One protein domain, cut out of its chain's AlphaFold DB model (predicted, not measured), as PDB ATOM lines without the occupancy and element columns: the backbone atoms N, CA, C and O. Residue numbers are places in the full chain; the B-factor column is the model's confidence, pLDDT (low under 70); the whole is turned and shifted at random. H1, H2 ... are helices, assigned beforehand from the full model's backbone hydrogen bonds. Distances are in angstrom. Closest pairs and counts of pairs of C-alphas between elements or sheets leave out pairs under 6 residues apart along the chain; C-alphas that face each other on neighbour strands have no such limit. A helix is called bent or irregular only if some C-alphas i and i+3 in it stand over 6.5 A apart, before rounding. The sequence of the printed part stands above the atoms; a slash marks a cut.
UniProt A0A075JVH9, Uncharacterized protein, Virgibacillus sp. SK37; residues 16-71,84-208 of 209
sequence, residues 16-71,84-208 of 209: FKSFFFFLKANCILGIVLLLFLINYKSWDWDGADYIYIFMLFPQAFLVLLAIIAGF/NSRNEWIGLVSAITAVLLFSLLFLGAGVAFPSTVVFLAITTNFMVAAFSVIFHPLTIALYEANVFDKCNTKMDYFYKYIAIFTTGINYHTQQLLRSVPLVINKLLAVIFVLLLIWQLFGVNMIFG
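This is residues 16 to 71 and 84 to 208 of the 209 residues of an uncharacterized protein of Virgibacillus sp. SK37 (UniProt A0A075JVH9). H1, H2, H5a and H7 form a bundle, helices packed lengthwise, and H3 follows H2 along the beginning of H1. From H5a a second group slants away, with H6a packed between H4 and H5b; the sharply bent helices H5 and H6 reach into both groups. The printed part has 181 residues with seven named helices, H1 to H7, and no named strand: all helix, compact, radius of gyration of the C-alphas 16.8 A, spans 45 by 42 by 31 A.

H5, residues 116 to 147, was assigned as one helix by its hydrogen bonds but is bent, C-alphas 134 and 137 being 9.0 A apart; its arms are H5a, 116 to 134, and H5b, 137 to 147. H6, residues 154 to 177, likewise one helix by its hydrogen bonds, is bent, C-alphas 166 and 169 being 7.8 A apart, with arms H6a, 154 to 166, and H6b, 169 to 177, at a steep tilt of 65 degrees. H5a touches H7, residues 182 to 207, opposite ways at a shallow tilt of 22 degrees; the closest C-alphas are Val 133 and Ala 189, 5.7 A. H7, with residues 199 to 207 alone, touches H2, residues 47 to 56, closest at C-alphas 206 and 47, 4.1 A. H1, residues 16 to 37, and H2 are a hairpin and only just touch, with 3 pairs of C-alphas within 8 A, the closest Leu 29 and Met 55, 7.0 A. H1, with residues 16 to 25 alone, touches H3, residues 59 to 71, closest at C-alphas 18 and 66, 4.4 A. H4, residues 86 to 109, touches H6a at a steep tilt of 42 degrees, closest at C-alphas 91 and 158, 4.2 A. Every O i to N i+4 pair is within hydrogen-bond range in H1, H2, H3, H5b, H6a, H6b and H7; H4 has 15 of 20, H5a 14 of 15.

H1 begins at C-alpha 16 (-26.240, -29.905, 37.451) and is 31.0 A long, H4 36.5 A, H5a 28.2 A. H7, 38.3 A, ends at C-alpha 207 (-5.855, 0.886, 31.624).

The C-alphas farthest apart, Trp 45 and Asn 152, are 49.3 A apart. Residues 72 to 83 are not printed; C-alphas 71 and 84 are 34.0 A apart across the cut. Of the links printed whole, none is long. Mean pLDDT of the printed part is 94.9; no printed residue is under 70.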
ATOM      1  N   PHE A  16     -26.535 -30.061  38.875       92.00
ATOM      2  CA  PHE A  16     -26.240 -29.905  37.451       92.00
ATOM      3  C   PHE A  16     -26.643 -28.524  36.909       92.00
ATOM      4  O   PHE A  16     -25.882 -27.907  36.168       92.00
ATOM      5  N   LYS A  17     -27.811 -27.998  37.312       91.31
ATOM      6  CA  LYS A  17     -28.246 -26.646  36.916       91.31
ATOM      7  C   LYS A  17     -27.324 -25.567  37.480       91.31
ATOM      8  O   LYS A  17     -26.961 -24.650  36.749       91.31
ATOM      9  N   SER A  18     -26.950 -25.701  38.753       93.88
ATOM     10  CA  SER A  18     -26.021 -24.791  39.428       93.88
ATOM     11  C   SER A  18     -24.667 -24.769  38.716       93.88
ATOM     12  O   SER A  18     -24.187 -23.709  38.325       93.88
ATOM     13  N   PHE A  19     -24.088 -25.946  38.470       95.69
ATOM     14  CA  PHE A  19     -22.804 -26.080  37.790       95.69
ATOM     15  C   PHE A  19     -22.835 -25.506  36.368       95.69
ATOM     16  O   PHE A  19     -21.968 -24.722  35.999       95.69
ATOM     17  N   PHE A  20     -23.861 -25.834  35.577       93.81
ATOM     18  CA  PHE A  20     -23.955 -25.355  34.199       93.81
ATOM     19  C   PHE A  20     -24.161 -23.837  34.110       93.81
ATOM     20  O   PHE A  20     -23.647 -23.199  33.193       93.81
ATOM     21  N   PHE A  21     -24.886 -23.242  35.064       94.69
ATOM     22  CA  PHE A  21     -24.976 -21.788  35.176       94.69
ATOM     23  C   PHE A  21     -23.609 -21.169  35.490       94.69
ATOM     24  O   PHE A  21     -23.180 -20.251  34.793       94.69
ATOM     25  N   PHE A  22     -22.908 -21.704  36.493       96.06
ATOM     26  CA  PHE A  22     -21.593 -21.211  36.897       96.06
ATOM     27  C   PHE A  22     -20.564 -21.310  35.763       96.06
ATOM     28  O   PHE A  22     -19.822 -20.359  35.516       96.06
ATOM     29  N   LEU A  23     -20.568 -22.421  35.022       96.75
ATOM     30  CA  LEU A  23     -19.709 -22.619  33.857       96.75
ATOM     31  C   LEU A  23     -19.993 -21.576  32.772       96.75
ATOM     32  O   LEU A  23     -19.069 -20.934  32.288       96.75
ATOM     33  N   LYS A  24     -21.268 -21.350  32.429       94.81
ATOM     34  CA  LYS A  24     -21.661 -20.329  31.443       94.81
ATOM     35  C   LYS A  24     -21.189 -18.931  31.828       94.81
ATOM     36  O   LYS A  24     -20.675 -18.216  30.973       94.81
ATOM     37  N   ALA A  25     -21.357 -18.551  33.093       95.94
ATOM     38  CA  ALA A  25     -20.903 -17.254  33.579       95.94
ATOM     39  C   ALA A  25     -19.375 -17.114  33.471       95.94
ATOM     40  O   ALA A  25     -18.883 -16.095  32.989       95.94
ATOM     41  N   ASN A  26     -18.623 -18.161  33.822       97.06
ATOM     42  CA  ASN A  26     -17.167 -18.156  33.692       97.06
ATOM     43  C   ASN A  26     -16.688 -18.197  32.234       97.06
ATOM     44  O   ASN A  26     -15.657 -17.609  31.933       97.06
ATOM     45  N   CYS A  27     -17.437 -18.796  31.303       97.12
ATOM     46  CA  CYS A  27     -17.134 -18.672  29.875       97.12
ATOM     47  C   CYS A  27     -17.228 -17.213  29.400       97.12
ATOM     48  O   CYS A  27     -16.380 -16.774  28.630       97.12
ATOM     49  N   ILE A  28     -18.222 -16.451  29.878       95.94
ATOM     50  CA  ILE A  28     -18.337 -15.016  29.569       95.94
ATOM     51  C   ILE A  28     -17.139 -14.252  30.146       95.94
ATOM     52  O   ILE A  28     -16.522 -13.471  29.426       95.94
ATOM     53  N   LEU A  29     -16.763 -14.516  31.403       96.75
ATOM     54  CA  LEU A  29     -15.564 -13.917  32.001       96.75
ATOM     55  C   LEU A  29     -14.285 -14.297  31.240       96.75
ATOM     56  O   LEU A  29     -13.420 -13.453  31.049       96.75
ATOM     57  N   GLY A  30     -14.179 -15.528  30.738       97.62
ATOM     58  CA  GLY A  30     -13.066 -15.952  29.887       97.62
ATOM     59  C   GLY A  30     -12.973 -15.145  28.588       97.62
ATOM     60  O   GLY A  30     -11.885 -14.733  28.205       97.62
ATOM     61  N   ILE A  31     -14.106 -14.850  27.941       96.62
ATOM     62  CA  ILE A  31     -14.140 -13.970  26.759       96.62
ATOM     63  C   ILE A  31     -13.698 -12.548  27.128       96.62
ATOM     64  O   ILE A  31     -12.917 -11.944  26.394       96.62
ATOM     65  N   VAL A  32     -14.157 -12.024  28.268       97.50
ATOM     66  CA  VAL A  32     -13.731 -10.711  28.779       97.50
ATOM     67  C   VAL A  32     -12.220 -10.671  29.016       97.50
ATOM     68  O   VAL A  32     -11.557  -9.746  28.553       97.50
ATOM     69  N   LEU A  33     -11.659 -11.705  29.646       97.94
ATOM     70  CA  LEU A  33     -10.219 -11.823  29.873       97.94
ATOM     71  C   LEU A  33      -9.433 -11.811  28.556       97.94
ATOM     72  O   LEU A  33      -8.437 -11.103  28.447       97.94
ATOM     73  N   LEU A  34      -9.892 -12.545  27.538       97.81
ATOM     74  CA  LEU A  34      -9.259 -12.533  26.215       97.81
ATOM     75  C   LEU A  34      -9.280 -11.133  25.585       97.81
ATOM     76  O   LEU A  34      -8.282 -10.717  25.001       97.81
ATOM     77  N   LEU A  35     -10.380 -10.386  25.733       96.94
ATOM     78  CA  LEU A  35     -10.478  -9.011  25.234       96.94
ATOM     79  C   LEU A  35      -9.543  -8.039  25.958       96.94
ATOM     80  O   LEU A  35      -9.080  -7.087  25.331       96.94
ATOM     81  N   PHE A  36      -9.246  -8.254  27.241       97.56
ATOM     82  CA  PHE A  36      -8.213  -7.485  27.937       97.56
ATOM     83  C   PHE A  36      -6.809  -7.885  27.492       97.56
ATOM     84  O   PHE A  36      -5.994  -7.008  27.213       97.56
ATOM     85  N   LEU A  37      -6.534  -9.187  27.363       97.06
ATOM     86  CA  LEU A  37      -5.216  -9.719  26.994       97.06
ATOM     87  C   LEU A  37      -4.739  -9.266  25.612       97.06
ATOM     88  O   LEU A  37      -3.537  -9.119  25.408       97.06
ATOM     89  N   ILE A  38      -5.652  -9.000  24.675       97.06
ATOM     90  CA  ILE A  38      -5.300  -8.412  23.371       97.06
ATOM     91  C   ILE A  38      -4.549  -7.079  23.543       97.06
ATOM     92  O   ILE A  38      -3.650  -6.783  22.759       97.06
ATOM     93  N   ASN A  39      -4.859  -6.324  24.599       95.00
ATOM     94  CA  ASN A  39      -4.288  -5.011  24.891       95.00
ATOM     95  C   ASN A  39      -3.303  -5.016  26.062       95.00
ATOM     96  O   ASN A  39      -3.130  -3.988  26.708       95.00
ATOM     97  N   TYR A  40      -2.620  -6.135  26.328       95.25
ATOM     98  CA  TYR A  40      -1.700  -6.232  27.471       95.25
ATOM     99  C   TYR A  40      -0.589  -5.175  27.495       95.25
ATOM    100  O   TYR A  40      -0.076  -4.837  28.553       95.25
ATOM    101  N   LYS A  41      -0.207  -4.647  26.326       94.81
ATOM    102  CA  LYS A  41       0.807  -3.589  26.203       94.81
ATOM    103  C   LYS A  41       0.300  -2.201  26.588       94.81
ATOM    104  O   LYS A  41       1.106  -1.288  26.696       94.81
ATOM    105  N   SER A  42      -1.013  -2.042  26.690       94.81
ATOM    106  CA  SER A  42      -1.687  -0.794  27.044       94.81
ATOM    107  C   SER A  42      -2.177  -0.799  28.489       94.81
ATOM    108  O   SER A  42      -2.917   0.099  28.864       94.81
ATOM    109  N   TRP A  43      -1.859  -1.840  29.259       95.50
ATOM    110  CA  TRP A  43      -2.169  -1.874  30.682       95.50
ATOM    111  C   TRP A  43      -1.203  -0.985  31.453       95.50
ATOM    112  O   TRP A  43      -0.046  -0.842  31.045       95.50
ATOM    113  N   ASP A  44      -1.670  -0.462  32.580       93.62
ATOM    114  CA  ASP A  44      -0.798   0.218  33.529       93.62
ATOM    115  C   ASP A  44       0.127  -0.782  34.260       93.62
ATOM    116  O   ASP A  44      -0.011  -2.007  34.129       93.62
ATOM    117  N   TRP A  45       1.104  -0.276  35.017       92.31
ATOM    118  CA  TRP A  45       2.150  -1.064  35.677       92.31
ATOM    119  C   TRP A  45       1.605  -2.142  36.632       92.31
ATOM    120  O   TRP A  45       2.214  -3.209  36.748       92.31
ATOM    121  N   ASP A  46       0.456  -1.906  37.268       93.00
ATOM    122  CA  ASP A  46      -0.280  -2.833  38.141       93.00
ATOM    123  C   ASP A  46      -1.547  -3.415  37.473       93.00
ATOM    124  O   ASP A  46      -2.333  -4.135  38.098       93.00
ATOM    125  N   GLY A  47      -1.731  -3.209  36.163       94.12
ATOM    126  CA  GLY A  47      -2.919  -3.658  35.432       94.12
ATOM    127  C   GLY A  47      -3.162  -5.173  35.497       94.12
ATOM    128  O   GLY A  47      -4.309  -5.628  35.491       94.12
ATOM    129  N   ALA A  48      -2.102  -5.978  35.640       95.62
ATOM    130  CA  ALA A  48      -2.220  -7.421  35.851       95.62
ATOM    131  C   ALA A  48      -2.909  -7.771  37.186       95.62
ATOM    132  O   ALA A  48      -3.755  -8.673  37.225       95.62
ATOM    133  N   ASP A  49      -2.598  -7.033  38.255       96.12
ATOM    134  CA  ASP A  49      -3.215  -7.215  39.570       96.12
ATOM    135  C   ASP A  49      -4.692  -6.809  39.524       96.12
ATOM    136  O   ASP A  49      -5.564  -7.535  40.021       96.12
ATOM    137  N   TYR A  50      -5.016  -5.715  38.830       96.31
ATOM    138  CA  TYR A  50      -6.406  -5.306  38.642       96.31
ATOM    139  C   TYR A  50      -7.216  -6.278  37.793       96.31
ATOM    140  O   TYR A  50      -8.391  -6.484  38.092       96.31
ATOM    141  N   ILE A  51      -6.623  -6.949  36.801       96.62
ATOM    142  CA  ILE A  51      -7.306  -8.033  36.080       96.62
ATOM    143  C   ILE A  51      -7.632  -9.186  37.021       96.62
ATOM    144  O   ILE A  51      -8.747  -9.710  36.986       96.62
ATOM    145  N   TYR A  52      -6.697  -9.582  37.885       96.38
ATOM    146  CA  TYR A  52      -6.946 -10.640  38.860       96.38
ATOM    147  C   TYR A  52      -8.105 -10.273  39.797       96.38
ATOM    148  O   TYR A  52      -9.048 -11.055  39.961       96.38
ATOM    149  N   ILE A  53      -8.095  -9.049  40.334       96.00
ATOM    150  CA  ILE A  53      -9.175  -8.515  41.174       96.00
ATOM    151  C   ILE A  53     -10.495  -8.471  40.395       96.00
ATOM    152  O   ILE A  53     -11.518  -8.953  40.888       96.00
ATOM    153  N   PHE A  54     -10.482  -7.956  39.165       97.06
ATOM    154  CA  PHE A  54     -11.645  -7.864  38.284       97.06
ATOM    155  C   PHE A  54     -12.283  -9.238  38.052       97.06
ATOM    156  O   PHE A  54     -13.504  -9.371  38.127       97.06
ATOM    157  N   MET A  55     -11.471 -10.274  37.827       97.50
ATOM    158  CA  MET A  55     -11.936 -11.634  37.540       97.50
ATOM    159  C   MET A  55     -12.433 -12.382  38.781       97.50
ATOM    160  O   MET A  55     -13.354 -13.201  38.680       97.50
ATOM    161  N   LEU A  56     -11.846 -12.116  39.952       96.12
ATOM    162  CA  LEU A  56     -12.201 -12.789  41.202       96.12
ATOM    163  C   LEU A  56     -13.365 -12.151  41.947       96.12
ATOM    164  O   LEU A  56     -14.195 -12.867  42.507       96.12
ATOM    165  N   PHE A  57     -13.452 -10.825  41.952       95.69
ATOM    166  CA  PHE A  57     -14.479 -10.106  42.697       95.69
ATOM    167  C   PHE A  57     -15.922 -10.578  42.406       95.69
ATOM    168  O   PHE A  57     -16.676 -10.809  43.356       95.69
ATOM    169  N   PRO A  58     -16.343 -10.817  41.144       96.69
ATOM    170  CA  PRO A  58     -17.709 -11.249  40.865       96.69
ATOM    171  C   PRO A  58     -17.983 -12.710  41.248       96.69
ATOM    172  O   PRO A  58     -19.146 -13.115  41.278       96.69
ATOM    173  N   GLN A  59     -16.962 -13.516  41.567       97.06
ATOM    174  CA  GLN A  59     -17.110 -14.962  41.768       97.06
ATOM    175  C   GLN A  59     -18.055 -15.304  42.918       97.06
ATOM    176  O   GLN A  59     -18.899 -16.187  42.768       97.06
ATOM    177  N   ALA A  60     -17.993 -14.578  44.037       96.75
ATOM    178  CA  ALA A  60     -18.899 -14.805  45.166       96.75
ATOM    179  C   ALA A  60     -20.372 -14.607  44.763       96.75
ATOM    180  O   ALA A  60     -21.241 -15.415  45.106       96.75
ATOM    181  N   PHE A  61     -20.649 -13.570  43.968       97.19
ATOM    182  CA  PHE A  61     -21.988 -13.311  43.448       97.19
ATOM    183  C   PHE A  61     -22.417 -14.369  42.422       97.19
ATOM    184  O   PHE A  61     -23.556 -14.836  42.454       97.19
ATOM    185  N   LEU A  62     -21.507 -14.819  41.553       97.31
ATOM    186  CA  LEU A  62     -21.778 -15.896  40.598       97.31
ATOM    187  C   LEU A  62     -22.073 -17.234  41.285       97.31
ATOM    188  O   LEU A  62     -22.988 -17.941  40.859       97.31
ATOM    189  N   VAL A  63     -21.357 -17.571  42.363       97.62
ATOM    190  CA  VAL A  63     -21.638 -18.754  43.193       97.62
ATOM    191  C   VAL A  63     -23.031 -18.648  43.810       97.62
ATOM    192  O   VAL A  63     -23.807 -19.603  43.751       97.62
ATOM    193  N   LEU A  64     -23.397 -17.479  44.339       96.75
ATOM    194  CA  LEU A  64     -24.732 -17.248  44.886       96.75
ATOM    195  C   LEU A  64     -25.830 -17.426  43.825       96.75
ATOM    196  O   LEU A  64     -26.813 -18.132  44.061       96.75
ATOM    197  N   LEU A  65     -25.653 -16.846  42.634       96.44
ATOM    198  CA  LEU A  65     -26.582 -17.027  41.516       96.44
ATOM    199  C   LEU A  65     -26.661 -18.489  41.052       96.44
ATOM    200  O   LEU A  65     -27.750 -18.966  40.730       96.44
ATOM    201  N   ALA A  66     -25.546 -19.221  41.062       96.38
ATOM    202  CA  ALA A  66     -25.514 -20.644  40.740       96.38
ATOM    203  C   ALA A  66     -26.353 -21.466  41.734       96.38
ATOM    204  O   ALA A  66     -27.184 -22.280  41.318       96.38
ATOM    205  N   ILE A  67     -26.229 -21.187  43.036       95.31
ATOM    206  CA  ILE A  67     -27.051 -21.820  44.076       95.31
ATOM    207  C   ILE A  67     -28.539 -21.534  43.828       95.31
ATOM    208  O   ILE A  67     -29.354 -22.462  43.826       95.31
ATOM    209  N   ILE A  68     -28.904 -20.277  43.546       94.69
ATOM    210  CA  ILE A  68     -30.288 -19.894  43.209       94.69
ATOM    211  C   ILE A  68     -30.778 -20.665  41.974       94.69
ATOM    212  O   ILE A  68     -31.880 -21.223  41.980       94.69
ATOM    213  N   ALA A  69     -29.951 -20.775  40.932       93.62
ATOM    214  CA  ALA A  69     -30.268 -21.537  39.726       93.62
ATOM    215  C   ALA A  69     -30.528 -23.026  40.019       93.62
ATOM    216  O   ALA A  69     -31.388 -23.640  39.377       93.62
ATOM    217  N   GLY A  70     -29.850 -23.600  41.017       93.00
ATOM    218  CA  GLY A  70     -30.078 -24.968  41.481       93.00
ATOM    219  C   GLY A  70     -31.461 -25.193  42.105       93.00
ATOM    220  O   GLY A  70     -32.028 -26.274  41.936       93.00
ATOM    221  N   PHE A  71     -32.043 -24.184  42.762       91.00
ATOM    222  CA  PHE A  71     -33.399 -24.248  43.334       91.00
ATOM    223  C   PHE A  71     -34.510 -23.846  42.352       91.00
ATOM    224  O   PHE A  71     -35.690 -24.123  42.598       91.00
ATOM    225  N   ASN A  84     -30.941 -19.330  10.695       80.38
ATOM    226  CA  ASN A  84     -29.741 -19.433   9.870       80.38
ATOM    227  C   ASN A  84     -29.977 -18.862   8.462       80.38
ATOM    228  O   ASN A  84     -29.715 -19.493   7.440       80.38
ATOM    229  N   SER A  85     -30.569 -17.667   8.417       88.81
ATOM    230  CA  SER A  85     -30.938 -16.998   7.169       88.81
ATOM    231  C   SER A  85     -29.942 -15.900   6.805       88.81
ATOM    232  O   SER A  85     -29.280 -15.333   7.671       88.81
ATOM    233  N   ARG A  86     -29.883 -15.510   5.525       93.19
ATOM    234  CA  ARG A  86     -29.072 -14.357   5.088       93.19
ATOM    235  C   ARG A  86     -29.401 -13.083   5.878       93.19
ATOM    236  O   ARG A  86     -28.502 -12.312   6.193       93.19
ATOM    237  N   ASN A  87     -30.676 -12.864   6.208       94.31
ATOM    238  CA  ASN A  87     -31.102 -11.692   6.978       94.31
ATOM    239  C   ASN A  87     -30.551 -11.701   8.407       94.31
ATOM    240  O   ASN A  87     -30.210 -10.641   8.925       94.31
ATOM    241  N   GLU A  88     -30.438 -12.881   9.013       94.44
ATOM    242  CA  GLU A  88     -29.887 -13.063  10.355       94.44
ATOM    243  C   GLU A  88     -28.396 -12.748  10.400       94.44
ATOM    244  O   GLU A  88     -27.972 -11.953  11.231       94.44
ATOM    245  N   TRP A  89     -27.621 -13.272   9.446       95.38
ATOM    246  CA  TRP A  89     -26.196 -12.954   9.324       95.38
ATOM    247  C   TRP A  89     -25.946 -11.468   9.071       95.38
ATOM    248  O   TRP A  89     -25.051 -10.891   9.680       95.38
ATOM    249  N   ILE A  90     -26.754 -10.828   8.216       96.25
ATOM    250  CA  ILE A  90     -26.650  -9.380   7.989       96.25
ATOM    251  C   ILE A  90     -26.942  -8.612   9.283       96.25
ATOM    252  O   ILE A  90     -26.183  -7.708   9.613       96.25
ATOM    253  N   GLY A  91     -28.000  -8.981  10.015       96.62
ATOM    254  CA  GLY A  91     -28.337  -8.361  11.298       96.62
ATOM    255  C   GLY A  91     -27.267  -8.575  12.374       96.62
ATOM    256  O   GLY A  91     -26.984  -7.666  13.147       96.62
ATOM    257  N   LEU A  92     -26.637  -9.754  12.407       96.81
ATOM    258  CA  LEU A  92     -25.530 -10.059  13.315       96.81
ATOM    259  C   LEU A  92     -24.306  -9.198  13.006       96.81
ATOM    260  O   LEU A  92     -23.775  -8.546  13.900       96.81
ATOM    261  N   VAL A  93     -23.869  -9.178  11.744       98.00
ATOM    262  CA  VAL A  93     -22.703  -8.394  11.319       98.00
ATOM    263  C   VAL A  93     -22.951  -6.907  11.552       98.00
ATOM    264  O   VAL A  93     -22.080  -6.235  12.093       98.00
ATOM    265  N   SER A  94     -24.139  -6.386  11.224       97.81
ATOM    266  CA  SER A  94     -24.453  -4.980  11.482       97.81
ATOM    267  C   SER A  94     -24.485  -4.652  12.976       97.81
ATOM    268  O   SER A  94     -23.999  -3.589  13.359       97.81
ATOM    269  N   ALA A  95     -24.987  -5.551  13.831       98.19
ATOM    270  CA  ALA A  95     -24.978  -5.367  15.281       98.19
ATOM    271  C   ALA A  95     -23.556  -5.383  15.854       98.19
ATOM    272  O   ALA A  95     -23.219  -4.509  16.648       98.19
ATOM    273  N   ILE A  96     -22.703  -6.316  15.415       98.12
ATOM    274  CA  ILE A  96     -21.287  -6.362  15.807       98.12
ATOM    275  C   ILE A  96     -20.585  -5.071  15.384       98.12
ATOM    276  O   ILE A  96     -19.942  -4.436  16.214       98.12
ATOM    277  N   THR A  97     -20.745  -4.642  14.131       98.19
ATOM    278  CA  THR A  97     -20.155  -3.389  13.641       98.19
ATOM    279  C   THR A  97     -20.632  -2.192  14.462       98.19
ATOM    280  O   THR A  97     -19.813  -1.377  14.874       98.19
ATOM    281  N   ALA A  98     -21.932  -2.099  14.756       98.19
ATOM    282  CA  ALA A  98     -22.475  -1.022  15.578       98.19
ATOM    283  C   ALA A  98     -21.905  -1.039  17.005       98.19
ATOM    284  O   ALA A  98     -21.507   0.008  17.501       98.19
ATOM    285  N   VAL A  99     -21.810  -2.210  17.644       98.31
ATOM    286  CA  VAL A  99     -21.210  -2.362  18.981       98.31
ATOM    287  C   VAL A  99     -19.741  -1.952  18.976       98.31
ATOM    288  O   VAL A  99     -19.324  -1.202  19.854       98.31
ATOM    289  N   LEU A 100     -18.963  -2.398  17.986       97.94
ATOM    290  CA  LEU A 100     -17.552  -2.043  17.869       97.94
ATOM    291  C   LEU A 100     -17.382  -0.533  17.692       97.94
ATOM    292  O   LEU A 100     -16.647   0.074  18.466       97.94
ATOM    293  N   LEU A 101     -18.108   0.081  16.750       98.06
ATOM    294  CA  LEU A 101     -18.060   1.525  16.508       98.06
ATOM    295  C   LEU A 101     -18.507   2.327  17.733       98.06
ATOM    296  O   LEU A 101     -17.842   3.282  18.118       98.06
ATOM    297  N   PHE A 102     -19.604   1.923  18.374       97.44
ATOM    298  CA  PHE A 102     -20.121   2.613  19.552       97.44
ATOM    299  C   PHE A 102     -19.188   2.459  20.759       97.44
ATOM    300  O   PHE A 102     -19.067   3.375  21.568       97.44
ATOM    301  N   SER A 103     -18.458   1.341  20.859       97.94
ATOM    302  CA  SER A 103     -17.457   1.152  21.911       97.94
ATOM    303  C   SER A 103     -16.288   2.137  21.805       97.94
ATOM    304  O   SER A 103     -15.677   2.448  22.820       97.94
ATOM    305  N   LEU A 104     -15.998   2.684  20.616       97.38
ATOM    306  CA  LEU A 104     -14.903   3.643  20.430       97.38
ATOM    307  C   LEU A 104     -15.109   4.945  21.218       97.38
ATOM    308  O   LEU A 104     -14.137   5.646  21.484       97.38
ATOM    309  N   LEU A 105     -16.339   5.245  21.659       95.50
ATOM    310  CA  LEU A 105     -16.615   6.364  22.568       95.50
ATOM    311  C   LEU A 105     -15.809   6.270  23.876       95.50
ATOM    312  O   LEU A 105     -15.505   7.293  24.481       95.50
ATOM    313  N   PHE A 106     -15.426   5.059  24.290       94.69
ATOM    314  CA  PHE A 106     -14.647   4.823  25.505       94.69
ATOM    315  C   PHE A 106     -13.132   4.960  25.321       94.69
ATOM    316  O   PHE A 106     -12.411   4.875  26.310       94.69
ATOM    317  N   LEU A 107     -12.639   5.242  24.108       94.38
ATOM    318  CA  LEU A 107     -11.230   5.611  23.919       94.38
ATOM    319  C   LEU A 107     -10.873   6.875  24.718       94.38
ATOM    320  O   LEU A 107      -9.773   6.981  25.246       94.38
ATOM    321  N   GLY A 108     -11.822   7.809  24.866       89.25
ATOM    322  CA  GLY A 108     -11.645   9.010  25.689       89.25
ATOM    323  C   GLY A 108     -11.528   8.733  27.194       89.25
ATOM    324  O   GLY A 108     -11.162   9.635  27.937       89.25
ATOM    325  N   ALA A 109     -11.824   7.509  27.639       89.69
ATOM    326  CA  ALA A 109     -11.643   7.061  29.018       89.69
ATOM    327  C   ALA A 109     -10.328   6.276  29.220       89.69
ATOM    328  O   ALA A 109     -10.196   5.575  30.214       89.69
ATOM    329  N   GLY A 110      -9.392   6.328  28.263       91.44
ATOM    330  CA  GLY A 110      -8.091   5.645  28.348       91.44
ATOM    331  C   GLY A 110      -8.130   4.143  28.045       91.44
ATOM    332  O   GLY A 110      -7.093   3.499  27.945       91.44
ATOM    333  N   VAL A 111      -9.311   3.557  27.826       94.94
ATOM    334  CA  VAL A 111      -9.437   2.117  27.571       94.94
ATOM    335  C   VAL A 111      -9.075   1.791  26.123       94.94
ATOM    336  O   VAL A 111      -9.704   2.281  25.186       94.94
ATOM    337  N   ALA A 112      -8.104   0.900  25.926       95.69
ATOM    338  CA  ALA A 112      -7.676   0.478  24.595       95.69
ATOM    339  C   ALA A 112      -8.747  -0.368  23.871       95.69
ATOM    340  O   ALA A 112      -9.384  -1.254  24.447       95.69
ATOM    341  N   PHE A 113      -8.939  -0.148  22.568       96.12
ATOM    342  CA  PHE A 113      -9.773  -1.017  21.724       96.12
ATOM    343  C   PHE A 113      -9.049  -2.352  21.454       96.12
ATOM    344  O   PHE A 113      -7.854  -2.310  21.185       96.12
ATOM    345  N   PRO A 114      -9.691  -3.540  21.514       96.12
ATOM    346  CA  PRO A 114     -11.130  -3.797  21.633       96.12
ATOM    347  C   PRO A 114     -11.657  -3.966  23.070       96.12
ATOM    348  O   PRO A 114     -12.822  -4.319  23.250       96.12
ATOM    349  N   SER A 115     -10.853  -3.712  24.107       97.00
ATOM    350  CA  SER A 115     -11.296  -3.790  25.509       97.00
ATOM    351  C   SER A 115     -12.405  -2.781  25.845       97.00
ATOM    352  O   SER A 115     -13.223  -3.033  26.729       97.00
ATOM    353  N   THR A 116     -12.528  -1.702  25.066       97.44
ATOM    354  CA  THR A 116     -13.673  -0.775  25.094       97.44
ATOM    355  C   THR A 116     -15.033  -1.471  24.950       97.44
ATOM    356  O   THR A 116     -16.033  -0.997  25.488       97.44
ATOM    357  N   VAL A 117     -15.101  -2.617  24.258       97.94
ATOM    358  CA  VAL A 117     -16.330  -3.418  24.115       97.94
ATOM    359  C   VAL A 117     -16.781  -3.974  25.462       97.94
ATOM    360  O   VAL A 117     -17.978  -3.980  25.751       97.94
ATOM    361  N   VAL A 118     -15.839  -4.405  26.309       97.44
ATOM    362  CA  VAL A 118     -16.140  -4.856  27.676       97.44
ATOM    363  C   VAL A 118     -16.711  -3.693  28.477       97.44
ATOM    364  O   VAL A 118     -17.744  -3.842  29.129       97.44
ATOM    365  N   PHE A 119     -16.092  -2.517  28.367       96.94
ATOM    366  CA  PHE A 119     -16.546  -1.335  29.089       96.94
ATOM    367  C   PHE A 119     -17.971  -0.928  28.686       96.94
ATOM    368  O   PHE A 119     -18.823  -0.683  29.547       96.94
ATOM    369  N   LEU A 120     -18.278  -0.965  27.384       97.88
ATOM    370  CA  LEU A 120     -19.624  -0.745  26.857       97.88
ATOM    371  C   LEU A 120     -20.624  -1.798  27.363       97.88
ATOM    372  O   LEU A 120     -21.745  -1.452  27.751       97.88
ATOM    373  N   ALA A 121     -20.243  -3.078  27.369       97.69
ATOM    374  CA  ALA A 121     -21.103  -4.166  27.830       97.69
ATOM    375  C   ALA A 121     -21.477  -4.002  29.311       97.69
ATOM    376  O   ALA A 121     -22.650  -4.127  29.668       97.69
ATOM    377  N   ILE A 122     -20.504  -3.675  30.169       97.25
ATOM    378  CA  ILE A 122     -20.745  -3.430  31.598       97.25
ATOM    379  C   ILE A 122     -21.599  -2.173  31.773       97.25
ATOM    380  O   ILE A 122     -22.578  -2.213  32.511       97.25
ATOM    381  N   THR A 123     -21.292  -1.087  31.056       97.12
ATOM    382  CA  THR A 123     -22.023   0.190  31.155       97.12
ATOM    383  C   THR A 123     -23.496   0.029  30.785       97.12
ATOM    384  O   THR A 123     -24.382   0.456  31.523       97.12
ATOM    385  N   THR A 124     -23.784  -0.628  29.662       96.75
ATOM    386  CA  THR A 124     -25.168  -0.849  29.216       96.75
ATOM    387  C   THR A 124     -25.921  -1.786  30.159       96.75
ATOM    388  O   THR A 124     -27.044  -1.470  30.560       96.75
ATOM    389  N   ASN A 125     -25.290  -2.872  30.619       96.75
ATOM    390  CA  ASN A 125     -25.902  -3.743  31.624       96.75
ATOM    391  C   ASN A 125     -26.094  -3.026  32.968       96.75
ATOM    392  O   ASN A 125     -27.091  -3.291  33.631       96.75
ATOM    393  N   PHE A 126     -25.212  -2.099  33.354       97.31
ATOM    394  CA  PHE A 126     -25.363  -1.263  34.548       97.31
ATOM    395  C   PHE A 126     -26.598  -0.369  34.441       97.31
ATOM    396  O   PHE A 126     -27.430  -0.387  35.348       97.31
ATOM    397  N   MET A 127     -26.766   0.345  33.322       96.25
ATOM    398  CA  MET A 127     -27.940   1.196  33.097       96.25
ATOM    399  C   MET A 127     -29.241   0.391  33.223       96.25
ATOM    400  O   MET A 127     -30.170   0.801  33.924       96.25
ATOM    401  N   VAL A 128     -29.299  -0.789  32.598       96.00
ATOM    402  CA  VAL A 128     -30.503  -1.630  32.653       96.00
ATOM    403  C   VAL A 128     -30.678  -2.280  34.025       96.00
ATOM    404  O   VAL A 128     -31.804  -2.345  34.509       96.00
ATOM    405  N   ALA A 129     -29.605  -2.700  34.697       96.19
ATOM    406  CA  ALA A 129     -29.668  -3.258  36.047       96.19
ATOM    407  C   ALA A 129     -30.164  -2.230  37.071       96.19
ATOM    408  O   ALA A 129     -31.030  -2.554  37.883       96.19
ATOM    409  N   ALA A 130     -29.679  -0.988  36.994       96.69
ATOM    410  CA  ALA A 130     -30.146   0.113  37.831       96.69
ATOM    411  C   ALA A 130     -31.649   0.349  37.625       96.69
ATOM    412  O   ALA A 130     -32.409   0.432  38.591       96.69
ATOM    413  N   PHE A 131     -32.104   0.342  36.372       94.94
ATOM    414  CA  PHE A 131     -33.526   0.437  36.051       94.94
ATOM    415  C   PHE A 131     -34.334  -0.785  36.550       94.94
ATOM    416  O   PHE A 131     -35.434  -0.629  37.091       94.94
ATOM    417  N   SER A 132     -33.778  -2.001  36.464       94.19
ATOM    418  CA  SER A 132     -34.392  -3.243  36.965       94.19
ATOM    419  C   SER A 132     -34.609  -3.253  38.479       94.19
ATOM    420  O   SER A 132     -35.528  -3.937  38.942       94.19
ATOM    421  N   VAL A 133     -33.826  -2.500  39.264       94.31
ATOM    422  CA  VAL A 133     -34.032  -2.393  40.721       94.31
ATOM    423  C   VAL A 133     -35.454  -1.934  41.030       94.31
ATOM    424  O   VAL A 133     -36.075  -2.461  41.952       94.31
ATOM    425  N   ILE A 134     -36.021  -1.032  40.229       92.75
ATOM    426  CA  ILE A 134     -37.403  -0.570  40.389       92.75
ATOM    427  C   ILE A 134     -38.329  -1.390  39.480       92.75
ATOM    428  O   ILE A 134     -39.236  -2.068  39.971       92.75
ATOM    429  N   PHE A 135     -38.037  -1.436  38.178       92.44
ATOM    430  CA  PHE A 135     -38.930  -1.950  37.133       92.44
ATOM    431  C   PHE A 135     -38.557  -3.354  36.632       92.44
ATOM    432  O   PHE A 135     -38.542  -3.633  35.433       92.44
ATOM    433  N   HIS A 136     -38.285  -4.272  37.559       88.94
ATOM    434  CA  HIS A 136     -37.847  -5.639  37.256       88.94
ATOM    435  C   HIS A 136     -38.692  -6.357  36.175       88.94
ATOM    436  O   HIS A 136     -38.105  -6.842  35.204       88.94
ATOM    437  N   PRO A 137     -40.044  -6.410  36.246       89.75
ATOM    438  CA  PRO A 137     -40.836  -7.123  35.235       89.75
ATOM    439  C   PRO A 137     -40.728  -6.501  33.841       89.75
ATOM    440  O   PRO A 137     -40.689  -7.228  32.853       89.75
ATOM    441  N   LEU A 138     -40.636  -5.170  33.766       92.00
ATOM    442  CA  LEU A 138     -40.521  -4.447  32.504       92.00
ATOM    443  C   LEU A 138     -39.203  -4.782  31.803       92.00
ATOM    444  O   LEU A 138     -39.200  -5.059  30.610       92.00
ATOM    445  N   THR A 139     -38.095  -4.830  32.543       92.19
ATOM    446  CA  THR A 139     -36.787  -5.170  31.954       92.19
ATOM    447  C   THR A 139     -36.718  -6.588  31.402       92.19
ATOM    448  O   THR A 139     -36.114  -6.806  30.355       92.19
ATOM    449  N   ILE A 140     -37.387  -7.539  32.059       92.62
ATOM    450  CA  ILE A 140     -37.527  -8.908  31.554       92.62
ATOM    451  C   ILE A 140     -38.371  -8.905  30.274       92.62
ATOM    452  O   ILE A 140     -37.944  -9.470  29.271       92.62
ATOM    453  N   ALA A 141     -39.519  -8.223  30.281       92.19
ATOM    454  CA  ALA A 141     -40.421  -8.172  29.131       92.19
ATOM    455  C   ALA A 141     -39.780  -7.518  27.893       92.19
ATOM    456  O   ALA A 141     -39.932  -8.027  26.786       92.19
ATOM    457  N   LEU A 142     -39.024  -6.427  28.072       92.75
ATOM    458  CA  LEU A 142     -38.315  -5.755  26.977       92.75
ATOM    459  C   LEU A 142     -37.274  -6.668  26.321       92.75
ATOM    460  O   LEU A 142     -37.175  -6.694  25.095       92.75
ATOM    461  N   TYR A 143     -36.522  -7.435  27.115       94.81
ATOM    462  CA  TYR A 143     -35.593  -8.424  26.573       94.81
ATOM    463  C   TYR A 143     -36.335  -9.512  25.795       94.81
ATOM    464  O   TYR A 143     -35.964  -9.827  24.666       94.81
ATOM    465  N   GLU A 144     -37.397 -10.072  26.379       93.19
ATOM    466  CA  GLU A 144     -38.143 -11.175  25.771       93.19
ATOM    467  C   GLU A 144     -38.757 -10.773  24.423       93.19
ATOM    468  O   GLU A 144     -38.610 -11.521  23.456       93.19
ATOM    469  N   ALA A 145     -39.318  -9.564  24.328       91.62
ATOM    470  CA  ALA A 145     -39.872  -9.014  23.091       91.62
ATOM    471  C   ALA A 145     -38.813  -8.794  21.994       91.62
ATOM    472  O   ALA A 145     -39.090  -8.969  20.814       91.62
ATOM    473  N   ASN A 146     -37.577  -8.434  22.355       93.12
ATOM    474  CA  ASN A 146     -36.515  -8.230  21.363       93.12
ATOM    475  C   ASN A 146     -35.814  -9.533  20.955       93.12
ATOM    476  O   ASN A 146     -35.269  -9.620  19.856       93.12
ATOM    477  N   VAL A 147     -35.773 -10.536  21.838       94.12
ATOM    478  CA  VAL A 147     -34.900 -11.707  21.663       94.12
ATOM    479  C   VAL A 147     -35.647 -12.986  21.300       94.12
ATOM    480  O   VAL A 147     -35.115 -13.797  20.529       94.12
ATOM    481  N   PHE A 148     -36.849 -13.189  21.844       91.31
ATOM    482  CA  PHE A 148     -37.618 -14.421  21.651       91.31
ATOM    483  C   PHE A 148     -38.783 -14.281  20.680       91.31
ATOM    484  O   PHE A 148     -39.282 -15.307  20.217       91.31
ATOM    485  N   ASP A 149     -39.190 -13.066  20.317       87.75
ATOM    486  CA  ASP A 149     -40.172 -12.891  19.251       87.75
ATOM    487  C   ASP A 149     -39.601 -13.306  17.885       87.75
ATOM    488  O   ASP A 149     -38.390 -13.379  17.647       87.75
ATOM    489  N   LYS A 150     -40.503 -13.648  16.960       85.25
ATOM    490  CA  LYS A 150     -40.122 -14.105  15.619       85.25
ATOM    491  C   LYS A 150     -39.527 -12.952  14.809       85.25
ATOM    492  O   LYS A 150     -40.249 -12.056  14.386       85.25
ATOM    493  N   CYS A 151     -38.238 -13.050  14.498       86.12
ATOM    494  CA  CYS A 151     -37.552 -12.124  13.600       86.12
ATOM    495  C   CYS A 151     -37.780 -12.495  12.124       86.12
ATOM    496  O   CYS A 151     -37.457 -13.607  11.688       86.12
ATOM    497  N   ASN A 152     -38.269 -11.546  11.327       86.81
ATOM    498  CA  ASN A 152     -38.484 -11.718   9.887       86.81
ATOM    499  C   ASN A 152     -37.573 -10.808   9.052       86.81
ATOM    500  O   ASN A 152     -37.164 -11.182   7.948       86.81
ATOM    501  N   THR A 153     -37.218  -9.640   9.584       91.94
ATOM    502  CA  THR A 153     -36.431  -8.619   8.889       91.94
ATOM    503  C   THR A 153     -34.991  -8.555   9.398       91.94
ATOM    504  O   THR A 153     -34.671  -9.020  10.489       91.94
ATOM    505  N   LYS A 154     -34.099  -7.947   8.605       94.31
ATOM    506  CA  LYS A 154     -32.705  -7.678   9.007       94.31
ATOM    507  C   LYS A 154     -32.632  -6.794  10.260       94.31
ATOM    508  O   LYS A 154     -31.749  -6.999  11.086       94.31
ATOM    509  N   MET A 155     -33.558  -5.839  10.394       94.06
ATOM    510  CA  MET A 155     -33.619  -4.936  11.548       94.06
ATOM    511  C   MET A 155     -34.053  -5.673  12.813       94.06
ATOM    512  O   MET A 155     -33.480  -5.429  13.867       94.06
ATOM    513  N   ASP A 156     -34.977  -6.631  12.708       93.94
ATOM    514  CA  ASP A 156     -35.378  -7.458  13.853       93.94
ATOM    515  C   ASP A 156     -34.162  -8.219  14.409       93.94
ATOM    516  O   ASP A 156     -33.921  -8.229  15.614       93.94
ATOM    517  N   TYR A 157     -33.351  -8.813  13.522       95.56
ATOM    518  CA  TYR A 157     -32.118  -9.494  13.924       95.56
ATOM    519  C   TYR A 157     -31.085  -8.526  14.509       95.56
ATOM    520  O   TYR A 157     -30.469  -8.853  15.519       95.56
ATOM    521  N   PHE A 158     -30.916  -7.335  13.925       96.50
ATOM    522  CA  PHE A 158     -30.046  -6.297  14.483       96.50
ATOM    523  C   PHE A 158     -30.431  -5.966  15.934       96.50
ATOM    524  O   PHE A 158     -29.596  -6.098  16.829       96.50
ATOM    525  N   TYR A 159     -31.698  -5.627  16.194       95.44
ATOM    526  CA  TYR A 159     -32.168  -5.310  17.546       95.44
ATOM    527  C   TYR A 159     -32.067  -6.500  18.500       95.44
ATOM    528  O   TYR A 159     -31.654  -6.321  19.645       95.44
ATOM    529  N   LYS A 160     -32.339  -7.723  18.027       95.94
ATOM    530  CA  LYS A 160     -32.125  -8.952  18.800       95.94
ATOM    531  C   LYS A 160     -30.680  -9.076  19.287       95.94
ATOM    532  O   LYS A 160     -30.458  -9.315  20.472       95.94
ATOM    533  N   TYR A 161     -29.692  -8.910  18.407       97.12
ATOM    534  CA  TYR A 161     -28.282  -9.037  18.789       97.12
ATOM    535  C   TYR A 161     -27.793  -7.866  19.650       97.12
ATOM    536  O   TYR A 161     -27.041  -8.095  20.599       97.12
ATOM    537  N   ILE A 162     -28.280  -6.643  19.405       97.44
ATOM    538  CA  ILE A 162     -28.039  -5.498  20.295       97.44
ATOM    539  C   ILE A 162     -28.597  -5.777  21.696       97.44
ATOM    540  O   ILE A 162     -27.884  -5.585  22.681       97.44
ATOM    541  N   ALA A 163     -29.826  -6.285  21.811       96.44
ATOM    542  CA  ALA A 163     -30.441  -6.609  23.097       96.44
ATOM    543  C   ALA A 163     -29.682  -7.727  23.827       96.44
ATOM    544  O   ALA A 163     -29.417  -7.602  25.025       96.44
ATOM    545  N   ILE A 164     -29.259  -8.780  23.113       96.00
ATOM    546  CA  ILE A 164     -28.422  -9.855  23.673       96.00
ATOM    547  C   ILE A 164     -27.140  -9.281  24.289       96.00
ATOM    548  O   ILE A 164     -26.820  -9.620  25.427       96.00
ATOM    549  N   PHE A 165     -26.436  -8.400  23.576       96.50
ATOM    550  CA  PHE A 165     -25.190  -7.799  24.053       96.50
ATOM    551  C   PHE A 165     -25.411  -6.842  25.239       96.50
ATOM    552  O   PHE A 165     -24.794  -6.986  26.293       96.50
ATOM    553  N   THR A 166     -26.329  -5.886  25.088       95.06
ATOM    554  CA  THR A 166     -26.521  -4.777  26.042       95.06
ATOM    555  C   THR A 166     -27.282  -5.160  27.308       95.06
ATOM    556  O   THR A 166     -27.095  -4.538  28.349       95.06
ATOM    557  N   THR A 167     -28.158  -6.166  27.238       95.44
ATOM    558  CA  THR A 167     -29.080  -6.495  28.340       95.44
ATOM    559  C   THR A 167     -29.128  -7.976  28.697       95.44
ATOM    560  O   THR A 167     -29.787  -8.338  29.669       95.44
ATOM    561  N   GLY A 168     -28.420  -8.848  27.968       94.31
ATOM    562  CA  GLY A 168     -28.464 -10.296  28.190       94.31
ATOM    563  C   GLY A 168     -28.000 -10.733  29.577       94.31
ATOM    564  O   GLY A 168     -28.659 -11.569  30.200       94.31
ATOM    565  N   ILE A 169     -26.913 -10.148  30.096       95.12
ATOM    566  CA  ILE A 169     -26.420 -10.463  31.448       95.12
ATOM    567  C   ILE A 169     -27.477 -10.049  32.474       95.12
ATOM    568  O   ILE A 169     -27.854 -10.854  33.328       95.12
ATOM    569  N   ASN A 170     -28.010  -8.829  32.357       95.56
ATOM    570  CA  ASN A 170     -29.061  -8.364  33.252       95.56
ATOM    571  C   ASN A 170     -30.323  -9.238  33.163       95.56
ATOM    572  O   ASN A 170     -30.815  -9.669  34.201       95.56
ATOM    573  N   TYR A 171     -30.813  -9.576  31.966       94.94
ATOM    574  CA  TYR A 171     -31.976 -10.451  31.789       94.94
ATOM    575  C   TYR A 171     -31.809 -11.769  32.546       94.94
ATOM    576  O   TYR A 171     -32.658 -12.123  33.367       94.94
ATOM    577  N   HIS A 172     -30.701 -12.480  32.321       93.69
ATOM    578  CA  HIS A 172     -30.472 -13.773  32.961       93.69
ATOM    579  C   HIS A 172     -30.338 -13.660  34.484       93.69
ATOM    580  O   HIS A 172     -30.878 -14.509  35.201       93.69
ATOM    581  N   THR A 173     -29.691 -12.605  34.987       94.56
ATOM    582  CA  THR A 173     -29.606 -12.325  36.426       94.56
ATOM    583  C   THR A 173     -30.987 -12.039  37.010       94.56
ATOM    584  O   THR A 173     -31.424 -12.749  37.915       94.56
ATOM    585  N   GLN A 174     -31.730 -11.069  36.470       94.12
ATOM    586  CA  GLN A 174     -33.060 -10.708  36.972       94.12
ATOM    587  C   GLN A 174     -34.020 -11.898  36.913       94.12
ATOM    588  O   GLN A 174     -34.760 -12.156  37.860       94.12
ATOM    589  N   GLN A 175     -33.959 -12.707  35.857       92.31
ATOM    590  CA  GLN A 175     -34.811 -13.882  35.748       92.31
ATOM    591  C   GLN A 175     -34.516 -14.943  36.825       92.31
ATOM    592  O   GLN A 175     -35.435 -15.634  37.269       92.31
ATOM    593  N   LEU A 176     -33.267 -15.068  37.290       92.44
ATOM    594  CA  LEU A 176     -32.946 -15.872  38.475       92.44
ATOM    595  C   LEU A 176     -33.478 -15.225  39.754       92.44
ATOM    596  O   LEU A 176     -34.110 -15.908  40.563       92.44
ATOM    597  N   LEU A 177     -33.286 -13.915  39.920       93.19
ATOM    598  CA  LEU A 177     -33.745 -13.187  41.104       93.19
ATOM    599  C   LEU A 177     -35.276 -13.182  41.244       93.19
ATOM    600  O   LEU A 177     -35.800 -13.163  42.354       93.19
ATOM    601  N   ARG A 178     -36.024 -13.309  40.143       90.62
ATOM    602  CA  ARG A 178     -37.485 -13.484  40.167       90.62
ATOM    603  C   ARG A 178     -37.934 -14.723  40.953       90.62
ATOM    604  O   ARG A 178     -39.065 -14.762  41.434       90.62
ATOM    605  N   SER A 179     -37.071 -15.731  41.087       88.75
ATOM    606  CA  SER A 179     -37.388 -16.978  41.792       88.75
ATOM    607  C   SER A 179     -37.225 -16.908  43.316       88.75
ATOM    608  O   SER A 179     -37.667 -17.828  44.009       88.75
ATOM    609  N   VAL A 180     -36.631 -15.833  43.851       91.50
ATOM    610  CA  VAL A 180     -36.435 -15.631  45.295       91.50
ATOM    611  C   VAL A 180     -37.462 -14.642  45.878       91.50
ATOM    612  O   VAL A 180     -38.089 -13.890  45.127       91.50
ATOM    613  N   PRO A 181     -37.679 -14.622  47.211       93.12
ATOM    614  CA  PRO A 181     -38.586 -13.670  47.857       93.12
ATOM    615  C   PRO A 181     -38.260 -12.210  47.522       93.12
ATOM    616  O   PRO A 181     -37.094 -11.854  47.374       93.12
ATOM    617  N   LEU A 182     -39.286 -11.353  47.468       91.19
ATOM    618  CA  LEU A 182     -39.188  -9.967  46.986       91.19
ATOM    619  C   LEU A 182     -38.047  -9.163  47.631       91.19
ATOM    620  O   LEU A 182     -37.290  -8.508  46.922       91.19
ATOM    621  N   VAL A 183     -37.906  -9.233  48.957       93.50
ATOM    622  CA  VAL A 183     -36.863  -8.496  49.694       93.50
ATOM    623  C   VAL A 183     -35.465  -8.955  49.275       93.50
ATOM    624  O   VAL A 183     -34.607  -8.129  48.977       93.50
ATOM    625  N   ILE A 184     -35.256 -10.272  49.180       93.81
ATOM    626  CA  ILE A 184     -33.977 -10.859  48.761       93.81
ATOM    627  C   ILE A 184     -33.699 -10.516  47.294       93.81
ATOM    628  O   ILE A 184     -32.585 -10.128  46.968       93.81
ATOM    629  N   ASN A 185     -34.709 -10.587  46.421       93.88
ATOM    630  CA  ASN A 185     -34.595 -10.184  45.018       93.88
ATOM    631  C   ASN A 185     -34.083  -8.738  44.904       93.88
ATOM    632  O   ASN A 185     -33.069  -8.499  44.256       93.88
ATOM    633  N   LYS A 186     -34.733  -7.784  45.584       94.25
ATOM    634  CA  LYS A 186     -34.344  -6.367  45.525       94.25
ATOM    635  C   LYS A 186     -32.946  -6.123  46.092       94.25
ATOM    636  O   LYS A 186     -32.175  -5.404  45.468       94.25
ATOM    637  N   LEU A 187     -32.598  -6.763  47.211       96.56
ATOM    638  CA  LEU A 187     -31.251  -6.677  47.775       96.56
ATOM    639  C   LEU A 187     -30.192  -7.192  46.789       96.56
ATOM    640  O   LEU A 187     -29.205  -6.511  46.532       96.56
ATOM    641  N   LEU A 188     -30.415  -8.365  46.191       97.00
ATOM    642  CA  LEU A 188     -29.489  -8.947  45.217       97.00
ATOM    643  C   LEU A 188     -29.407  -8.137  43.922       97.00
ATOM    644  O   LEU A 188     -28.336  -8.068  43.326       97.00
ATOM    645  N   ALA A 189     -30.497  -7.493  43.502       96.44
ATOM    646  CA  ALA A 189     -30.483  -6.583  42.363       96.44
ATOM    647  C   ALA A 189     -29.621  -5.341  42.647       96.44
ATOM    648  O   ALA A 189     -28.842  -4.940  41.790       96.44
ATOM    649  N   VAL A 190     -29.698  -4.771  43.856       97.81
ATOM    650  CA  VAL A 190     -28.817  -3.665  44.272       97.81
ATOM    651  C   VAL A 190     -27.359  -4.121  44.339       97.81
ATOM    652  O   VAL A 190     -26.490  -3.442  43.802       97.81
ATOM    653  N   ILE A 191     -27.082  -5.292  44.922       97.75
ATOM    654  CA  ILE A 191     -25.725  -5.866  44.951       97.75
ATOM    655  C   ILE A 191     -25.188  -6.064  43.529       97.75
ATOM    656  O   ILE A 191     -24.032  -5.747  43.269       97.75
ATOM    657  N   PHE A 192     -26.020  -6.531  42.595       97.81
ATOM    658  CA  PHE A 192     -25.629  -6.671  41.195       97.81
ATOM    659  C   PHE A 192     -25.253  -5.325  40.564       97.81
ATOM    660  O   PHE A 192     -24.236  -5.238  39.882       97.81
ATOM    661  N   VAL A 193     -26.017  -4.262  40.831       98.06
ATOM    662  CA  VAL A 193     -25.687  -2.903  40.370       98.06
ATOM    663  C   VAL A 193     -24.352  -2.429  40.948       98.06
ATOM    664  O   VAL A 193     -23.509  -1.949  40.195       98.06
ATOM    665  N   LEU A 194     -24.131  -2.604  42.254       97.94
ATOM    666  CA  LEU A 194     -22.872  -2.232  42.909       97.94
ATOM    667  C   LEU A 194     -21.680  -3.012  42.346       97.94
ATOM    668  O   LEU A 194     -20.613  -2.441  42.137       97.94
ATOM    669  N   LEU A 195     -21.869  -4.297  42.047       97.62
ATOM    670  CA  LEU A 195     -20.860  -5.126  41.400       97.62
ATOM    671  C   LEU A 195     -20.524  -4.596  40.006       97.62
ATOM    672  O   LEU A 195     -19.349  -4.510  39.671       97.62
ATOM    673  N   LEU A 196     -21.516  -4.206  39.201       97.50
ATOM    674  CA  LEU A 196     -21.255  -3.622  37.882       97.50
ATOM    675  C   LEU A 196     -20.512  -2.286  37.991       97.50
ATOM    676  O   LEU A 196     -19.570  -2.075  37.240       97.50
ATOM    677  N   ILE A 197     -20.869  -1.425  38.952       97.38
ATOM    678  CA  ILE A 197     -20.126  -0.185  39.234       97.38
ATOM    679  C   ILE A 197     -18.667  -0.499  39.580       97.38
ATOM    680  O   ILE A 197     -17.757   0.091  39.005       97.38
ATOM    681  N   TRP A 198     -18.435  -1.454  40.483       96.94
ATOM    682  CA  TRP A 198     -17.084  -1.884  40.840       96.94
ATOM    683  C   TRP A 198     -16.303  -2.386  39.622       96.94
ATOM    684  O   TRP A 198     -15.143  -2.038  39.439       96.94
ATOM    685  N   GLN A 199     -16.945  -3.166  38.752       97.06
ATOM    686  CA  GLN A 199     -16.324  -3.657  37.524       97.06
ATOM    687  C   GLN A 199     -15.989  -2.515  36.553       97.06
ATOM    688  O   GLN A 199     -14.931  -2.568  35.939       97.06
ATOM    689  N   LEU A 200     -16.819  -1.466  36.445       95.94
ATOM    690  CA  LEU A 200     -16.492  -0.265  35.658       95.94
ATOM    691  C   LEU A 200     -15.216   0.413  36.177       95.94
ATOM    692  O   LEU A 200     -14.341   0.744  35.381       95.94
ATOM    693  N   PHE A 201     -15.082   0.569  37.499       94.88
ATOM    694  CA  PHE A 201     -13.839   1.065  38.095       94.88
ATOM    695  C   PHE A 201     -12.666   0.125  37.822       94.88
ATOM    696  O   PHE A 201     -11.597   0.597  37.465       94.88
ATOM    697  N   GLY A 202     -12.877  -1.189  37.915       95.31
ATOM    698  CA  GLY A 202     -11.856  -2.183  37.599       95.31
ATOM    699  C   GLY A 202     -11.327  -2.062  36.169       95.31
ATOM    700  O   GLY A 202     -10.121  -2.118  35.984       95.31
ATOM    701  N   VAL A 203     -12.185  -1.821  35.165       96.00
ATOM    702  CA  VAL A 203     -11.709  -1.559  33.791       96.00
ATOM    703  C   VAL A 203     -10.815  -0.322  33.748       96.00
ATOM    704  O   VAL A 203      -9.741  -0.385  33.162       96.00
ATOM    705  N   ASN A 204     -11.225   0.777  34.385       93.56
ATOM    706  CA  ASN A 204     -10.405   1.987  34.421       93.56
ATOM    707  C   ASN A 204      -9.069   1.760  35.135       93.56
ATOM    708  O   ASN A 204      -8.074   2.279  34.672       93.56
ATOM    709  N   MET A 205      -9.015   0.968  36.207       94.25
ATOM    710  CA  MET A 205      -7.749   0.679  36.895       94.25
ATOM    711  C   MET A 205      -6.800  -0.194  36.059       94.25
ATOM    712  O   MET A 205      -5.596  -0.099  36.209       94.25
ATOM    713  N   ILE A 206      -7.316  -1.033  35.152       96.12
ATOM    714  CA  ILE A 206      -6.465  -1.857  34.275       96.12
ATOM    715  C   ILE A 206      -5.712  -1.000  33.241       96.12
ATOM    716  O   ILE A 206      -4.603  -1.358  32.847       96.12
ATOM    717  N   PHE A 207      -6.332   0.084  32.763       93.06
ATOM    718  CA  PHE A 207      -5.855   0.886  31.624       93.06
ATOM    719  C   PHE A 207      -5.529   2.348  31.957       93.06
ATOM    720  O   PHE A 207      -5.061   3.065  31.082       93.06
ATOM    721  N   GLY A 208      -5.886   2.822  33.146       77.94
ATOM    722  CA  GLY A 208      -5.734   4.217  33.536       77.94
ATOM    723  C   GLY A 208      -4.285   4.537  33.867       77.94
ATOM    724  O   GLY A 208      -3.640   3.735  34.527       77.94
TER     725      GLY A 208